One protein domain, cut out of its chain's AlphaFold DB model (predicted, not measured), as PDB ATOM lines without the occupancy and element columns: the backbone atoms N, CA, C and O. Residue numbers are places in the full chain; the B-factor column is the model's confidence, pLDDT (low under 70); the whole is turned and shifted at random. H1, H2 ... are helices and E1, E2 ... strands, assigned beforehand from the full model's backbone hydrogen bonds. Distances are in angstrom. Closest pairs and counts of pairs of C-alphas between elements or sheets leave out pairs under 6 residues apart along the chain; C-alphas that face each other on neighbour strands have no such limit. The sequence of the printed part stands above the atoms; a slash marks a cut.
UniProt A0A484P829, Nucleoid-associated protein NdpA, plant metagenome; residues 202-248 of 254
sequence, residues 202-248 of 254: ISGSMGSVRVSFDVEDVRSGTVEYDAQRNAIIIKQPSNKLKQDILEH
ATOM      1  N   ILE A 202     309.849 316.712 324.126       90.50
ATOM      2  CA  ILE A 202     309.805 316.818 322.674       90.50
ATOM      3  C   ILE A 202     311.155 317.392 322.252       90.50
ATOM      4  O   ILE A 202     311.573 318.427 322.765       90.50
ATOM      5  N   SER A 203     311.834 316.714 321.330       92.00
ATOM      6  CA  SER A 203     313.128 317.139 320.798       92.00
ATOM      7  C   SER A 203     313.133 317.000 319.281       92.00
ATOM      8  O   SER A 203     312.565 316.046 318.748       92.00
ATOM      9  N   GLY A 204     313.789 317.929 318.594       92.38
ATOM     10  CA  GLY A 204     313.917 317.915 317.141       92.38
ATOM     11  C   GLY A 204     314.997 318.870 316.646       92.38
ATOM     12  O   GLY A 204     315.502 319.708 317.398       92.38
ATOM     13  N   SER A 205     315.356 318.740 315.372       91.94
ATOM     14  CA  SER A 205     316.315 319.616 314.700       91.94
ATOM     15  C   SER A 205     315.731 320.199 313.420       91.94
ATOM     16  O   SER A 205     315.037 319.509 312.677       91.94
ATOM     17  N   MET A 206     316.066 321.456 313.151       90.50
ATOM     18  CA  MET A 206     315.746 322.191 311.929       90.50
ATOM     19  C   MET A 206     317.036 322.849 311.425       90.50
ATOM     20  O   MET A 206     317.448 323.907 311.898       90.50
ATOM     21  N   GLY A 207     317.736 322.164 310.513       89.88
ATOM     22  CA  GLY A 207     319.077 322.561 310.074       89.88
ATOM     23  C   GLY A 207     320.088 322.526 311.226       89.88
ATOM     24  O   GLY A 207     320.268 321.490 311.867       89.88
ATOM     25  N   SER A 208     320.740 323.659 311.494       91.94
ATOM     26  CA  SER A 208     321.692 323.831 312.603       91.94
ATOM     27  C   SER A 208     321.025 324.063 313.964       91.94
ATOM     28  O   SER A 208     321.686 323.939 314.995       91.94
ATOM     29  N   VAL A 209     319.725 324.369 313.996       91.19
ATOM     30  CA  VAL A 209     318.995 324.671 315.232       91.19
ATOM     31  C   VAL A 209     318.426 323.383 315.828       91.19
ATOM     32  O   VAL A 209     317.716 322.627 315.161       91.19
ATOM     33  N   ARG A 210     318.711 323.131 317.109       92.94
ATOM     34  CA  ARG A 210     318.084 322.060 317.898       92.94
ATOM     35  C   ARG A 210     317.152 322.669 318.928       92.94
ATOM     36  O   ARG A 210     317.539 323.588 319.642       92.94
ATOM     37  N   VAL A 211     315.958 322.108 319.039       92.38
ATOM     38  CA  VAL A 211     314.972 322.493 320.048       92.38
ATOM     39  C   VAL A 211     314.647 321.293 320.921       92.38
ATOM     40  O   VAL A 211     314.560 320.159 320.445       92.38
ATOM     41  N   SER A 212     314.494 321.538 322.217       92.06
ATOM     42  CA  SER A 212     314.083 320.520 323.172       92.06
ATOM     43  C   SER A 212     313.333 321.183 324.322       92.06
ATOM     44  O   SER A 212     313.866 322.092 324.957       92.06
ATOM     45  N   PHE A 213     312.118 320.726 324.597       90.88
ATOM     46  CA  PHE A 213     311.230 321.276 325.626       90.88
ATOM     47  C   PHE A 213     310.321 320.179 326.189       90.88
ATOM     48  O   PHE A 213     310.171 319.109 325.588       90.88
ATOM     49  N   ASP A 214     309.744 320.413 327.364       89.25
ATOM     50  CA  ASP A 214     308.823 319.467 327.988       89.25
ATOM     51  C   ASP A 214     307.448 319.539 327.295       89.25
ATOM     52  O   ASP A 214     307.034 320.572 326.768       89.25
ATOM     53  N   VAL A 215     306.682 318.444 327.314       88.56
ATOM     54  CA  VAL A 215     305.276 318.451 326.865       88.56
ATOM     55  C   VAL A 215     304.445 319.449 327.678       88.56
ATOM     56  O   VAL A 215     303.476 320.003 327.156       88.56
ATOM     57  N   GLU A 216     304.818 319.693 328.937       86.19
ATOM     58  CA  GLU A 216     304.179 320.715 329.768       86.19
ATOM     59  C   GLU A 216     304.340 322.122 329.184       86.19
ATOM     60  O   GLU A 216     303.364 322.864 329.187       86.19
ATOM     61  N   ASP A 217     305.494 322.450 328.590       89.56
ATOM     62  CA  ASP A 217     305.736 323.765 327.978       89.56
ATOM     63  C   ASP A 217     304.781 324.027 326.801       89.56
ATOM     64  O   ASP A 217     304.380 325.163 326.547       89.56
ATOM     65  N   VAL A 218     304.363 322.968 326.100       90.00
ATOM     66  CA  VAL A 218     303.340 323.060 325.047       90.00
ATOM     67  C   VAL A 218     301.945 323.244 325.644       90.00
ATOM     68  O   VAL A 218     301.130 324.003 325.127       90.00
ATOM     69  N   ARG A 219     301.644 322.558 326.752       86.62
ATOM     70  CA  ARG A 219     300.331 322.629 327.414       86.62
ATOM     71  C   ARG A 219     300.092 323.955 328.127       86.62
ATOM     72  O   ARG A 219     298.945 324.391 328.185       86.62
ATOM     73  N   SER A 220     301.140 324.569 328.667       89.06
ATOM     74  CA  SER A 220     301.083 325.887 329.305       89.06
ATOM     75  C   SER A 220     301.015 327.038 328.300       89.06
ATOM     76  O   SER A 220     300.752 328.168 328.704       89.06
ATOM     77  N   GLY A 221     301.253 326.773 327.009       91.44
ATOM     78  CA  GLY A 221     301.358 327.799 325.966       91.44
ATOM     79  C   GLY A 221     302.711 328.517 325.937       91.44
ATOM     80  O   GLY A 221     302.850 329.529 325.252       91.44
ATOM     81  N   THR A 222     303.717 328.018 326.667       92.69
ATOM     82  CA  THR A 222     305.096 328.528 326.588       92.69
ATOM     83  C   THR A 222     305.695 328.239 325.211       92.69
ATOM     84  O   THR A 222     306.386 329.087 324.652       92.69
ATOM     85  N   VAL A 223     305.405 327.063 324.648       94.69
ATOM     86  CA  VAL A 223     305.814 326.654 323.301       94.69
ATOM     87  C   VAL A 223     304.579 326.384 322.448       94.69
ATOM     88  O   VAL A 223     303.758 325.535 322.779       94.69
ATOM     89  N   GLU A 224     304.461 327.071 321.319       94.75
ATOM     90  CA  GLU A 224     303.330 326.932 320.398       94.75
ATOM     91  C   GLU A 224     303.823 326.726 318.966       94.75
ATOM     92  O   GLU A 224     304.841 327.284 318.561       94.75
ATOM     93  N   TYR A 225     303.098 325.926 318.185       94.69
ATOM     94  CA  TYR A 225     303.324 325.824 316.746       94.69
ATOM     95  C   TYR A 225     302.321 326.714 316.011       94.69
ATOM     96  O   TYR A 225     301.110 326.509 316.108       94.69
ATOM     97  N   ASP A 226     302.834 327.694 315.275       95.12
ATOM     98  CA  ASP A 226     302.058 328.588 314.423       95.12
ATOM     99  C   ASP A 226     302.011 328.009 313.005       95.12
ATOM    100  O   ASP A 226     303.007 328.016 312.278       95.12
ATOM    101  N   ALA A 227     300.841 327.501 312.611       95.19
ATOM    102  CA  ALA A 227     300.634 326.891 311.301       95.19
ATOM    103  C   ALA A 227     300.667 327.904 310.144       95.19
ATOM    104  O   ALA A 227     301.014 327.527 309.029       95.19
ATOM    105  N   GLN A 228     300.329 329.177 310.384       95.50
ATOM    106  CA  GLN A 228     300.359 330.203 309.336       95.50
ATOM    107  C   GLN A 228     301.796 330.589 308.998       95.50
ATOM    108  O   GLN A 228     302.139 330.768 307.833       95.50
ATOM    109  N   ARG A 229     302.641 330.695 310.028       94.25
ATOM    110  CA  ARG A 229     304.060 331.042 309.882       94.25
ATOM    111  C   ARG A 229     304.969 329.827 309.706       94.25
ATOM    112  O   ARG A 229     306.156 330.006 309.459       94.25
ATOM    113  N   ASN A 230     304.428 328.617 309.860       93.12
ATOM    114  CA  ASN A 230     305.184 327.369 309.968       93.12
ATOM    115  C   ASN A 230     306.364 327.499 310.954       93.12
ATOM    116  O   ASN A 230     307.508 327.181 310.633       93.12
ATOM    117  N   ALA A 231     306.084 328.023 312.147       92.75
ATOM    118  CA  ALA A 231     307.105 328.416 313.114       92.75
ATOM    119  C   ALA A 231     306.826 327.837 314.503       92.75
ATOM    120  O   ALA A 231     305.678 327.702 314.921       92.75
ATOM    121  N   ILE A 232     307.897 327.536 315.241       93.69
ATOM    122  CA  ILE A 232     307.823 327.248 316.676       93.69
ATOM    123  C   ILE A 232     308.018 328.571 317.417       93.69
ATOM    124  O   ILE A 232     309.068 329.199 317.305       93.69
ATOM    125  N   ILE A 233     307.010 328.986 318.175       94.19
ATOM    126  CA  ILE A 233     307.033 330.193 318.998       94.19
ATOM    127  C   ILE A 233     307.331 329.780 320.436       94.19
ATOM    128  O   ILE A 233     306.527 329.096 321.066       94.19
ATOM    129  N   ILE A 234     308.477 330.218 320.960       94.12
ATOM    130  CA  ILE A 234     308.855 330.052 322.367       94.12
ATOM    131  C   ILE A 234     308.673 331.402 323.059       94.12
ATOM    132  O   ILE A 234     309.350 332.379 322.739       94.12
ATOM    133  N   LYS A 235     307.719 331.473 323.984       92.75
ATOM    134  CA  LYS A 235     307.374 332.685 324.726       92.75
ATOM    135  C   LYS A 235     308.251 332.814 325.969       92.75
ATOM    136  O   LYS A 235     308.756 331.828 326.489       92.75
ATOM    137  N   GLN A 236     308.383 334.045 326.462       88.56
ATOM    138  CA  GLN A 236     309.109 334.367 327.699       88.56
ATOM    139  C   GLN A 236     310.572 333.865 327.714       88.56
ATOM    140  O   GLN A 236     310.962 333.145 328.636       88.56
ATOM    141  N   PRO A 237     311.405 334.236 326.718       89.62
ATOM    142  CA  PRO A 237     312.829 333.912 326.762       89.62
ATOM    143  C   PRO A 237     313.484 334.537 328.000       89.62
ATOM    144  O   PRO A 237     313.062 335.597 328.475       89.62
ATOM    145  N   SER A 238     314.542 333.904 328.508       87.00
ATOM    146  CA  SER A 238     315.328 334.471 329.606       87.00
ATOM    147  C   SER A 238     315.942 335.817 329.201       87.00
ATOM    148  O   SER A 238     316.211 336.056 328.023       87.00
ATOM    149  N   ASN A 239     316.205 336.695 330.176       88.50
ATOM    150  CA  ASN A 239     316.822 338.001 329.905       88.50
ATOM    151  C   ASN A 239     318.152 337.867 329.155       88.50
ATOM    152  O   ASN A 239     318.395 338.627 328.224       88.50
ATOM    153  N   LYS A 240     318.955 336.859 329.519       87.88
ATOM    154  CA  LYS A 240     320.207 336.526 328.837       87.88
ATOM    155  C   LYS A 240     319.968 336.182 327.366       87.88
ATOM    156  O   LYS A 240     320.505 336.846 326.497       87.88
ATOM    157  N   LEU A 241     319.080 335.223 327.085       86.75
ATOM    158  CA  LEU A 241     318.772 334.820 325.708       86.75
ATOM    159  C   LEU A 241     318.209 335.986 324.885       86.75
ATOM    160  O   LEU A 241     318.519 336.129 323.709       86.75
ATOM    161  N   LYS A 242     317.383 336.831 325.507       90.50
ATOM    162  CA  LYS A 242     316.853 338.034 324.869       90.50
ATOM    163  C   LYS A 242     317.971 339.016 324.497       90.50
ATOM    164  O   LYS A 242     317.926 339.546 323.393       90.50
ATOM    165  N   GLN A 243     318.928 339.268 325.392       91.44
ATOM    166  CA  GLN A 243     320.083 340.133 325.117       91.44
ATOM    167  C   GLN A 243     320.954 339.552 324.004       91.44
ATOM    168  O   GLN A 243     321.151 340.227 322.998       91.44
ATOM    169  N   ASP A 244     321.346 338.283 324.128       89.12
ATOM    170  CA  ASP A 244     322.192 337.593 323.150       89.12
ATOM    171  C   ASP A 244     321.578 337.643 321.735       89.12
ATOM    172  O   ASP A 244     322.282 337.884 320.756       89.12
ATOM    173  N   ILE A 245     320.253 337.457 321.611       90.94
ATOM    174  CA  ILE A 245     319.548 337.580 320.326       90.94
ATOM    175  C   ILE A 245     319.607 339.021 319.815       90.94
ATOM    176  O   ILE A 245     319.982 339.231 318.667       90.94
ATOM    177  N   LEU A 246     319.240 340.009 320.640       91.31
ATOM    178  CA  LEU A 246     319.160 341.414 320.220       91.31
ATOM    179  C   LEU A 246     320.510 341.990 319.778       91.31
ATOM    180  O   LEU A 246     320.528 342.827 318.886       91.31
ATOM    181  N   GLU A 247     321.621 341.526 320.350       91.31
ATOM    182  CA  GLU A 247     322.977 341.915 319.935       91.31
ATOM    183  C   GLU A 247     323.332 341.467 318.508       91.31
ATOM    184  O   GLU A 247     324.221 342.041 317.885       91.31
ATOM    185  N   HIS A 248     322.629 340.461 317.983       86.06
ATOM    186  CA  HIS A 248     322.883 339.855 316.675       86.06
ATOM    187  C   HIS A 248     321.720 340.050 315.689       86.06
ATOM    188  O   HIS A 248     321.744 339.491 314.591       86.06
TER     189      HIS A 248
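This is residues 202 to 248 of the 254 residues of the protein "Nucleoid-associated protein NdpA" of plant metagenome (UniProt A0A484P829). Two strand hairpins, E1-E2 and E3-E4, are joined by the short helix H1 with few contacts between them, while helix H2 sticks out beyond E4. The 47 printed residues hold four named strands and two named helices, E1 E2 H1 E3 E4 H2, of mixed class, in two antiparallel sheets. The whole is only just loose, close to compact, with radius of gyration of the C-alphas 11.7 A and spans of 29 by 25 by 21 A.

E1, residues 202 to 206, and E2, residues 209 to 214, form an antiparallel hairpin; N 204 and O 211, 3.0 A apart, are within hydrogen-bond range. H1, residues 215 to 219, follows. E3, residues 223 to 226, and E4, residues 231 to 234, form the second hairpin, with N 224 and O 233 within hydrogen-bond range at 2.9 A. The closest C-alphas of E2 and E3, Phe 213 and Val 223, are 8.0 A apart. H2, residues 239 to 246, is apart from E1, E2, H1 and E3. In H1 and H2 every O i to N i+4 pair is within range.

E1, 13.4 A long, begins at C-alpha 202 (309.805, 316.818, 322.674); E2 is 17.1 A. H2, 10.5 A, ends at C-alpha 246 (319.160, 341.414, 320.220).

The farthest C-alphas, Arg 219 and Glu 247, are 30.7 A apart. The printed part has no cut, and no printed residue is under 70 in pLDDT.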